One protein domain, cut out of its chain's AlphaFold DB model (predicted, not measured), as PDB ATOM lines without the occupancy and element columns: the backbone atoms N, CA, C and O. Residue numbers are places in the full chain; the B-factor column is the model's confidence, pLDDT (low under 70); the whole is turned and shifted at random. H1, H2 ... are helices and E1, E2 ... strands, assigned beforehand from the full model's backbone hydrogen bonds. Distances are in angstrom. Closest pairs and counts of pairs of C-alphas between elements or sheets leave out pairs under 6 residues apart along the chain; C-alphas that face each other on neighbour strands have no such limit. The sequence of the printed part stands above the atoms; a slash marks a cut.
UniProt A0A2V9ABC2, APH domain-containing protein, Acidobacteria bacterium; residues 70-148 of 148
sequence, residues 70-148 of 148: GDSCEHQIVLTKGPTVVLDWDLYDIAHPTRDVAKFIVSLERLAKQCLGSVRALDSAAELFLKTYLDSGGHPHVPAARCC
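What this domain is: This is residues 70 to 148 of the 148 residues of the protein "APH domain-containing protein" of Acidobacteria bacterium (UniProt A0A2V9ABC2). The model is a hairpin of two helices, H1 and H2, with a long unnamed stretch beside H1 and a tail that folds back along the hairpin. In the unnamed stretch, residues 70 to 92, residues 72 to 74 pack on H1 and the loop of residues 79 to 84 sticks out; E1 follows beyond the beginning of H1. The printed part has 79 residues with one named strand and two named helices, in the order E1, H1, H2; under half of the residues, 35, are in named elements, and the class is mostly helix. The whole is compact, with a radius of gyration of the C-alphas of 12.8 A, and spans 32 by 26 by 26 A.

Where its parts are: Residues 70 to 92 hold no named element, and C-alpha 70 is at (182.521, 107.714, 173.843). E1 is residues 93 to 95. H1 is residues 98 to 116, 26.0 A long from first to last C-alpha, and begins with C-alpha 98 at (173.756, 113.833, 173.751). H2 is residues 123 to 135, 18.2 A long, and ends with C-alpha 135 at (175.979, 127.635, 179.427).

How they stand to each other: Residues 77 to 78 pair with residues 85 to 86, antiparallel. E1 pairs with no named strand; it meets H1 only through their tight link and is apart from H2. H1 and H2 form a helical hairpin and touch, H1 with residues 101 to 109 alone. Their closest C-alphas, those of Ile 105 and Ala 126, are 5.7 A apart. They run opposite ways at a shallow tilt of 24 degrees. In H1 and H2 every O i to N i+4 pair is within hydrogen-bond range.

The domain as a whole: The two farthest C-alphas, those of Lys 81 and Cys 148, are 35.2 A apart. The printed part has no cut and ends at the chain's last residue. The link from H1 to H2 is short. Mean pLDDT of the printed part is 88.1; residues 142 to 148 are under 70.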
ATOM      1  N   GLY A  70     183.091 109.028 174.087       91.06
ATOM      2  CA  GLY A  70     182.521 107.714 173.843       91.06
ATOM      3  C   GLY A  70     182.262 106.854 175.085       91.06
ATOM      4  O   GLY A  70     181.508 105.879 174.981       91.06
ATOM      5  N   ASP A  71     182.793 107.230 176.251       91.25
ATOM      6  CA  ASP A  71     182.548 106.545 177.531       91.25
ATOM      7  C   ASP A  71     182.572 107.474 178.761       91.25
ATOM      8  O   ASP A  71     182.834 107.023 179.868       91.25
ATOM      9  N   SER A  72     182.252 108.762 178.586       90.25
ATOM     10  CA  SER A  72     182.387 109.789 179.632       90.25
ATOM     11  C   SER A  72     181.759 109.422 180.980       90.25
ATOM     12  O   SER A  72     180.535 109.388 181.118       90.25
ATOM     13  N   CYS A  73     182.589 109.241 182.004       91.62
ATOM     14  CA  CYS A  73     182.158 108.952 183.374       91.62
ATOM     15  C   CYS A  73     182.976 109.723 184.423       91.62
ATOM     16  O   CYS A  73     184.014 110.310 184.128       91.62
ATOM     17  N   GLU A  74     182.489 109.761 185.664       90.31
ATOM     18  CA  GLU A  74     183.043 110.598 186.736       90.31
ATOM     19  C   GLU A  74     184.504 110.297 187.074       90.31
ATOM     20  O   GLU A  74     185.265 111.220 187.348       90.31
ATOM     21  N   HIS A  75     184.921 109.031 187.021       90.19
ATOM     22  CA  HIS A  75     186.284 108.637 187.374       90.19
ATOM     23  C   HIS A  75     187.316 108.930 186.271       90.19
ATOM     24  O   HIS A  75     188.515 108.817 186.518       90.19
ATOM     25  N   GLN A  76     186.869 109.346 185.082       93.12
ATOM     26  CA  GLN A  76     187.726 109.815 183.984       93.12
ATOM     27  C   GLN A  76     187.964 111.334 184.032       93.12
ATOM     28  O   GLN A  76     188.669 111.887 183.185       93.12
ATOM     29  N   ILE A  77     187.392 112.029 185.021       91.56
ATOM     30  CA  ILE A  77     187.485 113.481 185.161       91.56
ATOM     31  C   ILE A  77     188.353 113.843 186.363       91.56
ATOM     32  O   ILE A  77     188.061 113.490 187.504       91.56
ATOM     33  N   VAL A  78     189.398 114.632 186.114       91.31
ATOM     34  CA  VAL A  78     190.249 115.200 187.162       91.31
ATOM     35  C   VAL A  78     189.952 116.685 187.310       91.31
ATOM     36  O   VAL A  78     190.203 117.494 186.410       91.31
ATOM     37  N   LEU A  79     189.442 117.050 188.485       89.25
ATOM     38  CA  LEU A  79     189.267 118.441 188.883       89.25
ATOM     39  C   LEU A  79     190.615 119.006 189.335       89.25
ATOM     40  O   LEU A  79     191.251 118.482 190.250       89.25
ATOM     41  N   THR A  80     191.057 120.085 188.697       87.00
ATOM     42  CA  THR A  80     192.301 120.776 189.054       87.00
ATOM     43  C   THR A  80     191.996 122.199 189.523       87.00
ATOM     44  O   THR A  80     190.872 122.677 189.397       87.00
ATOM     45  N   LYS A  81     192.999 122.916 190.048       84.06
ATOM     46  CA  LYS A  81     192.864 124.361 190.331       84.06
ATOM     47  C   LYS A  81     192.671 125.208 189.060       84.06
ATOM     48  O   LYS A  81     192.388 126.395 189.172       84.06
ATOM     49  N   GLY A  82     192.888 124.625 187.880       81.62
ATOM     50  CA  GLY A  82     192.708 125.255 186.577       81.62
ATOM     51  C   GLY A  82     191.671 124.493 185.743       81.62
ATOM     52  O   GLY A  82     190.600 124.185 186.259       81.62
ATOM     53  N   PRO A  83     191.940 124.200 184.458       83.88
ATOM     54  CA  PRO A  83     190.977 123.496 183.625       83.88
ATOM     55  C   PRO A  83     190.722 122.076 184.143       83.88
ATOM     56  O   PRO A  83     191.634 121.384 184.611       83.88
ATOM     57  N   THR A  84     189.475 121.637 184.015       88.81
ATOM     58  CA  THR A  84     189.107 120.230 184.159       88.81
ATOM     59  C   THR A  84     189.828 119.412 183.092       88.81
ATOM     60  O   THR A  84     189.836 119.788 181.919       88.81
ATOM     61  N   VAL A  85     190.435 118.298 183.499       91.25
ATOM     62  CA  VAL A  85     191.114 117.373 182.587       91.25
ATOM     63  C   VAL A  85     190.257 116.123 182.431       91.25
ATOM     64  O   VAL A  85     189.851 115.531 183.428       91.25
ATOM     65  N   VAL A  86     190.001 115.732 181.183       91.88
ATOM     66  CA  VAL A  86     189.304 114.489 180.834       91.88
ATOM     67  C   VAL A  86     190.334 113.495 180.303       91.88
ATOM     68  O   VAL A  86     191.093 113.820 179.384       91.88
ATOM     69  N   LEU A  87     190.392 112.322 180.921       93.62
ATOM     70  CA  LEU A  87     191.330 111.236 180.637       93.62
ATOM     71  C   LEU A  87     190.620 110.099 179.896       93.62
ATOM     72  O   LEU A  87     189.406 110.080 179.883       93.62
ATOM     73  N   ASP A  88     191.376 109.123 179.385       92.56
ATOM     74  CA  ASP A  88     190.836 107.863 178.834       92.56
ATOM     75  C   ASP A  88     190.084 107.982 177.491       92.56
ATOM     76  O   ASP A  88     188.946 107.564 177.316       92.56
ATOM     77  N   TRP A  89     190.762 108.553 176.492       92.50
ATOM     78  CA  TRP A  89     190.216 108.789 175.149       92.50
ATOM     79  C   TRP A  89     190.300 107.577 174.200       92.50
ATOM     80  O   TRP A  89     190.305 107.752 172.984       92.50
ATOM     81  N   ASP A  90     190.411 106.346 174.696       91.62
ATOM     82  CA  ASP A  90     190.576 105.156 173.846       91.62
ATOM     83  C   ASP A  90     189.293 104.773 173.074       91.62
ATOM     84  O   ASP A  90     189.362 104.208 171.978       91.62
ATOM     85  N   LEU A  91     188.125 105.151 173.605       91.44
ATOM     86  CA  LEU A  91     186.800 104.946 173.012       91.44
ATOM     87  C   LEU A  91     186.258 106.160 172.245       91.44
ATOM     88  O   LEU A  91     185.073 106.167 171.889       91.44
ATOM     89  N   TYR A  92     187.111 107.145 171.949       91.81
ATOM     90  CA  TYR A  92     186.722 108.346 171.213       91.81
ATOM     91  C   TYR A  92     186.070 108.006 169.864       91.81
ATOM     92  O   TYR A  92     186.495 107.103 169.133       91.81
ATOM     93  N   ASP A  93     185.021 108.739 169.510       92.31
ATOM     94  CA  ASP A  93     184.305 108.533 168.257       92.31
ATOM     95  C   ASP A  93     183.471 109.755 167.849       92.31
ATOM     96  O   ASP A  93     183.499 110.802 168.491       92.31
ATOM     97  N   ILE A  94     182.780 109.643 166.714       91.38
ATOM     98  CA  ILE A  94     181.857 110.660 166.208       91.38
ATOM     99  C   ILE A  94     180.433 110.163 166.446       91.38
ATOM    100  O   ILE A  94     180.026 109.147 165.877       91.38
ATOM    101  N   ALA A  95     179.676 110.861 167.288       90.88
ATOM    102  CA  ALA A  95     178.333 110.461 167.702       90.88
ATOM    103  C   ALA A  95     177.433 111.680 167.944       90.88
ATOM    104  O   ALA A  95     177.875 112.825 167.871       90.88
ATOM    105  N   HIS A  96     176.157 111.434 168.238       90.00
ATOM    106  CA  HIS A  96     175.240 112.499 168.631       90.00
ATOM    107  C   HIS A  96     175.733 113.181 169.928       90.00
ATOM    108  O   HIS A  96     176.098 112.469 170.873       90.00
ATOM    109  N   PRO A  97     175.701 114.526 170.034       87.50
ATOM    110  CA  PRO A  97     176.251 115.270 171.179       87.50
ATOM    111  C   PRO A  97     175.609 114.925 172.532       87.50
ATOM    112  O   PRO A  97     176.174 115.202 173.585       87.50
ATOM    113  N   THR A  98     174.427 114.306 172.528       90.00
ATOM    114  CA  THR A  98     173.756 113.833 173.751       90.00
ATOM    115  C   THR A  98     174.446 112.657 174.411       90.00
ATOM    116  O   THR A  98     174.204 112.421 175.591       90.00
ATOM    117  N   ARG A  99     175.243 111.881 173.673       90.88
ATOM    118  CA  ARG A  99     175.726 110.594 174.162       90.88
ATOM    119  C   ARG A  99     176.598 110.740 175.400       90.88
ATOM    120  O   ARG A  99     176.321 110.079 176.396       90.88
ATOM    121  N   ASP A 100     177.631 111.571 175.330       92.31
ATOM    122  CA  ASP A 100     178.582 111.726 176.435       92.31
ATOM    123  C   ASP A 100     177.911 112.371 177.651       92.31
ATOM    124  O   ASP A 100     178.125 111.939 178.780       92.31
ATOM    125  N   VAL A 101     177.000 113.323 177.417       93.25
ATOM    126  CA  VAL A 101     176.186 113.939 178.474       93.25
ATOM    127  C   VAL A 101     175.293 112.904 179.160       93.25
ATOM    128  O   VAL A 101     175.303 112.793 180.385       93.25
ATOM    129  N   ALA A 102     174.547 112.106 178.391       93.25
ATOM    130  CA  ALA A 102     173.673 111.072 178.936       93.25
ATOM    131  C   ALA A 102     174.472 109.998 179.685       93.25
ATOM    132  O   ALA A 102     174.070 109.560 180.761       93.25
ATOM    133  N   LYS A 103     175.625 109.594 179.142       94.00
ATOM    134  CA  LYS A 103     176.520 108.623 179.773       94.00
ATOM    135  C   LYS A 103     177.049 109.141 181.112       94.00
ATOM    136  O   LYS A 103     176.997 108.391 182.086       94.00
ATOM    137  N   PHE A 104     177.472 110.404 181.179       95.00
ATOM    138  CA  PHE A 104     177.948 111.020 182.415       95.00
ATOM    139  C   PHE A 104     176.850 111.084 183.485       95.00
ATOM    140  O   PHE A 104     177.079 110.679 184.623       95.00
ATOM    141  N   ILE A 105     175.633 111.500 183.112       95.75
ATOM    142  CA  ILE A 105     174.478 111.547 184.025       95.75
ATOM    143  C   ILE A 105     174.161 110.152 184.583       95.75
ATOM    144  O   ILE A 105     174.071 109.984 185.796       95.75
ATOM    145  N   VAL A 106     174.079 109.129 183.726       95.25
ATOM    146  CA  VAL A 106     173.860 107.735 184.162       95.25
ATOM    147  C   VAL A 106     174.993 107.245 185.071       95.25
ATOM    148  O   VAL A 106     174.776 106.422 185.962       95.25
ATOM    149  N   SER A 107     176.214 107.737 184.867       95.94
ATOM    150  CA  SER A 107     177.346 107.423 185.733       95.94
ATOM    151  C   SER A 107     177.174 108.015 187.136       95.94
ATOM    152  O   SER A 107     177.369 107.306 188.124       95.94
ATOM    153  N   LEU A 108     176.676 109.253 187.240       96.19
ATOM    154  CA  LEU A 108     176.298 109.854 188.522       96.19
ATOM    155  C   LEU A 108     175.162 109.089 189.209       96.19
ATOM    156  O   LEU A 108     175.252 108.841 190.406       96.19
ATOM    157  N   GLU A 109     174.129 108.654 188.482       96.50
ATOM    158  CA  GLU A 109     173.040 107.838 189.052       96.50
ATOM    159  C   GLU A 109     173.566 106.518 189.638       96.50
ATOM    160  O   GLU A 109     173.153 106.076 190.717       96.50
ATOM    161  N   ARG A 110     174.517 105.878 188.945       96.06
ATOM    162  CA  ARG A 110     175.174 104.649 189.416       96.06
ATOM    163  C   ARG A 110     176.029 104.907 190.649       96.06
ATOM    164  O   ARG A 110     175.907 104.153 191.615       96.06
ATOM    165  N   LEU A 111     176.834 105.969 190.641       96.00
ATOM    166  CA  LEU A 111     177.626 106.387 191.798       96.00
ATOM    167  C   LEU A 111     176.717 106.679 193.000       96.00
ATOM    168  O   LEU A 111     176.959 106.188 194.099       96.00
ATOM    169  N   ALA A 112     175.634 107.423 192.783       97.06
ATOM    170  CA  ALA A 112     174.646 107.754 193.801       97.06
ATOM    171  C   ALA A 112     174.035 106.483 194.404       97.06
ATOM    172  O   ALA A 112     173.968 106.333 195.626       97.06
ATOM    173  N   LYS A 113     173.668 105.505 193.567       97.38
ATOM    174  CA  LYS A 113     173.153 104.223 194.056       97.38
ATOM    175  C   LYS A 113     174.183 103.456 194.884       97.38
ATOM    176  O   LYS A 113     173.811 102.894 195.912       97.38
ATOM    177  N   GLN A 114     175.437 103.420 194.437       97.00
ATOM    178  CA  GLN A 114     176.515 102.671 195.084       97.00
ATOM    179  C   GLN A 114     176.952 103.293 196.414       97.00
ATOM    180  O   GLN A 114     177.128 102.572 197.391       97.00
ATOM    181  N   CYS A 115     177.105 104.615 196.464       96.75
ATOM    182  CA  CYS A 115     177.673 105.312 197.619       96.75
ATOM    183  C   CYS A 115     176.618 105.884 198.572       96.75
ATOM    184  O   CYS A 115     176.888 106.022 199.761       96.75
ATOM    185  N   LEU A 116     175.430 106.229 198.065       97.00
ATOM    186  CA  LEU A 116     174.387 106.952 198.807       97.00
ATOM    187  C   LEU A 116     173.066 106.163 198.893       97.00
ATOM    188  O   LEU A 116     172.089 106.641 199.463       97.00
ATOM    189  N   GLY A 117     173.008 104.958 198.316       96.88
ATOM    190  CA  GLY A 117     171.858 104.049 198.391       96.88
ATOM    191  C   GLY A 117     170.678 104.395 197.473       96.88
ATOM    192  O   GLY A 117     169.770 103.570 197.314       96.88
ATOM    193  N   SER A 118     170.706 105.550 196.802       97.12
ATOM    194  CA  SER A 118     169.634 106.048 195.932       97.12
ATOM    195  C   SER A 118     170.186 106.577 194.612       97.12
ATOM    196  O   SER A 118     171.119 107.371 194.616       97.12
ATOM    197  N   VAL A 119     169.567 106.195 193.487       96.56
ATOM    198  CA  VAL A 119     169.923 106.714 192.148       96.56
ATOM    199  C   VAL A 119     169.700 108.225 192.026       96.56
ATOM    200  O   VAL A 119     170.356 108.871 191.224       96.56
ATOM    201  N   ARG A 120     168.815 108.783 192.864       96.31
ATOM    202  CA  ARG A 120     168.424 110.200 192.866       96.31
ATOM    203  C   ARG A 120     169.315 111.087 193.740       96.31
ATOM    204  O   ARG A 120     169.169 112.303 193.754       96.31
ATOM    205  N   ALA A 121     170.232 110.504 194.517       97.50
ATOM    206  CA  ALA A 121     170.982 111.261 195.524       97.50
ATOM    207  C   ALA A 121     171.966 112.293 194.933       97.50
ATOM    208  O   ALA A 121     172.457 113.144 195.670       97.50
ATOM    209  N   LEU A 122     172.240 112.236 193.623       96.81
ATOM    210  CA  LEU A 122     173.087 113.195 192.903       96.81
ATOM    211  C   LEU A 122     172.334 113.966 191.804       96.81
ATOM    212  O   LEU A 122     172.979 114.574 190.951       96.81
ATOM    213  N   ASP A 123     170.997 114.004 191.832       96.50
ATOM    214  CA  ASP A 123     170.196 114.709 190.817       96.50
ATOM    215  C   ASP A 123     170.587 116.188 190.700       96.50
ATOM    216  O   ASP A 123     170.854 116.669 189.603       96.50
ATOM    217  N   SER A 124     170.749 116.897 191.823       96.69
ATOM    218  CA  SER A 124     171.176 118.304 191.802       96.69
ATOM    219  C   SER A 124     172.560 118.501 191.170       96.69
ATOM    220  O   SER A 124     172.825 119.540 190.567       96.69
ATOM    221  N   ALA A 125     173.454 117.513 191.282       95.38
ATOM    222  CA  ALA A 125     174.756 117.559 190.622       95.38
ATOM    223  C   ALA A 125     174.626 117.312 189.110       95.38
ATOM    224  O   ALA A 125     175.278 118.001 188.328       95.38
ATOM    225  N   ALA A 126     173.760 116.381 188.694       95.38
ATOM    226  CA  ALA A 126     173.456 116.135 187.285       95.38
ATOM    227  C   ALA A 126     172.787 117.352 186.617       95.38
ATOM    228  O   ALA A 126     173.157 117.730 185.506       95.38
ATOM    229  N   GLU A 127     171.857 118.011 187.314       96.00
ATOM    230  CA  GLU A 127     171.218 119.254 186.873       96.00
ATOM    231  C   GLU A 127     172.233 120.389 186.718       96.00
ATOM    232  O   GLU A 127     172.253 121.070 185.688       96.00
ATOM    233  N   LEU A 128     173.107 120.580 187.714       95.31
ATOM    234  CA  LEU A 128     174.153 121.598 187.659       95.31
ATOM    235  C   LEU A 128     175.135 121.327 186.514       95.31
ATOM    236  O   LEU A 128     175.459 122.248 185.767       95.31
ATOM    237  N   PHE A 129     175.555 120.072 186.337       93.06
ATOM    238  CA  PHE A 129     176.391 119.658 185.213       93.06
ATOM    239  C   PHE A 129     175.742 120.014 183.875       93.06
ATOM    240  O   PHE A 129     176.373 120.671 183.047       93.06
ATOM    241  N   LEU A 130     174.478 119.629 183.670       93.94
ATOM    242  CA  LEU A 130     173.779 119.880 182.414       93.94
ATOM    243  C   LEU A 130     173.627 121.378 182.142       93.94
ATOM    244  O   LEU A 130     173.875 121.832 181.026       93.94
ATOM    245  N   LYS A 131     173.266 122.153 183.168       94.00
ATOM    246  CA  LYS A 131     173.176 123.608 183.060       94.00
ATOM    247  C   LYS A 131     174.516 124.212 182.643       94.00
ATOM    248  O   LYS A 131     174.574 124.941 181.660       94.00
ATOM    249  N   THR A 132     175.600 123.874 183.340       92.62
ATOM    250  CA  THR A 132     176.938 124.390 183.022       92.62
ATOM    251  C   THR A 132     177.419 123.942 181.641       92.62
ATOM    252  O   THR A 132     178.056 124.729 180.943       92.62
ATOM    253  N   TYR A 133     177.096 122.718 181.214       90.75
ATOM    254  CA  TYR A 133     177.398 122.229 179.868       90.75
ATOM    255  C   TYR A 133     176.733 123.098 178.792       90.75
ATOM    256  O   TYR A 133     177.402 123.538 177.856       90.75
ATOM    257  N   LEU A 134     175.442 123.402 178.953       90.81
ATOM    258  CA  LEU A 134     174.695 124.265 178.034       90.81
ATOM    259  C   LEU A 134     175.219 125.709 178.058       90.81
ATOM    260  O   LEU A 134     175.501 126.271 177.000       90.81
ATOM    261  N   ASP A 135     175.442 126.276 179.248       91.00
ATOM    262  CA  ASP A 135     175.979 127.635 179.427       91.00
ATOM    263  C   ASP A 135     177.388 127.791 178.815       91.00
ATOM    264  O   ASP A 135     177.779 128.884 178.406       91.00
ATOM    265  N   SER A 136     178.145 126.694 178.704       88.00
ATOM    266  CA  SER A 136     179.487 126.663 178.101       88.00
ATOM    267  C   SER A 136     179.481 126.488 176.574       88.00
ATOM    268  O   SER A 136     180.546 126.334 175.976       88.00
ATOM    269  N   GLY A 137     178.309 126.506 175.927       85.62
ATOM    270  CA  GLY A 137     178.164 126.330 174.477       85.62
ATOM    271  C   GLY A 137     177.940 124.882 174.030       85.62
ATOM    272  O   GLY A 137     178.113 124.570 172.852       85.62
ATOM    273  N   GLY A 138     177.564 123.991 174.953       84.31
ATOM    274  CA  GLY A 138     177.106 122.644 174.630       84.31
ATOM    275  C   GLY A 138     175.864 122.648 173.731       84.31
ATOM    276  O   GLY A 138     175.102 123.612 173.682       84.31
ATOM    277  N   HIS A 139     175.648 121.558 172.992       81.44
ATOM    278  CA  HIS A 139     174.575 121.508 171.998       81.44
ATOM    279  C   HIS A 139     173.167 121.590 172.645       81.44
ATOM    280  O   HIS A 139     172.864 120.779 173.519       81.44
ATOM    281  N   PRO A 140     172.254 122.480 172.196       70.56
ATOM    282  CA  PRO A 140     170.952 122.701 172.848       70.56
ATOM    283  C   PRO A 140     169.956 121.539 172.702       70.56
ATOM    284  O   PRO A 140     169.041 121.411 173.505       70.56
ATOM    285  N   HIS A 141     170.134 120.661 171.707       72.00
ATOM    286  CA  HIS A 141     169.359 119.412 171.581       72.00
ATOM    287  C   HIS A 141     169.723 118.336 172.619       72.00
ATOM    288  O   HIS A 141     169.211 117.219 172.541       72.00
ATOM    289  N   VAL A 142     170.577 118.643 173.602       67.06
ATOM    290  CA  VAL A 142     170.718 117.787 174.779       67.06
ATOM    291  C   VAL A 142     169.457 117.902 175.642       67.06
ATOM    292  O   VAL A 142     169.165 118.995 176.126       67.06
ATOM    293  N   PRO A 143     168.671 116.818 175.814       59.25
ATOM    294  CA  PRO A 143     167.421 116.898 176.548       59.25
ATOM    295  C   PRO A 143     167.691 117.282 178.002       59.25
ATOM    296  O   PRO A 143     168.625 116.773 178.624       59.25
ATOM    297  N   ALA A 144     166.849 118.171 178.533       54.50
ATOM    298  CA  ALA A 144     166.827 118.491 179.954       54.50
ATOM    299  C   ALA A 144     166.739 117.194 180.773       54.50
ATOM    300  O   ALA A 144     165.979 116.289 180.405       54.50
ATOM    301  N   ALA A 145     167.493 117.112 181.873       49.75
ATOM    302  CA  ALA A 145     167.331 116.046 182.852       49.75
ATOM    303  C   ALA A 145     165.849 116.008 183.247       49.75
ATOM    304  O   ALA A 145     165.304 116.985 183.759       49.75
ATOM    305  N   ARG A 146     165.150 114.925 182.896       43.59
ATOM    306  CA  ARG A 146     163.739 114.790 183.243       43.59
ATOM    307  C   ARG A 146     163.653 114.302 184.680       43.59
ATOM    308  O   ARG A 146     164.057 113.178 184.970       43.59
ATOM    309  N   CYS A 147     163.057 115.121 185.541       31.98
ATOM    310  CA  CYS A 147     162.400 114.631 186.742       31.98
ATOM    311  C   CYS A 147     161.254 113.717 186.284       31.98
ATOM    312  O   CYS A 147     160.229 114.195 185.794       31.98
ATOM    313  N   CYS A 148     161.459 112.405 186.354       36.81
ATOM    314  CA  CYS A 148     160.389 111.413 186.287       36.81
ATOM    315  C   CYS A 148     160.341 110.672 187.617       36.81
ATOM    316  O   CYS A 148     161.407 110.156 188.036       36.81
TER     317      CYS A 148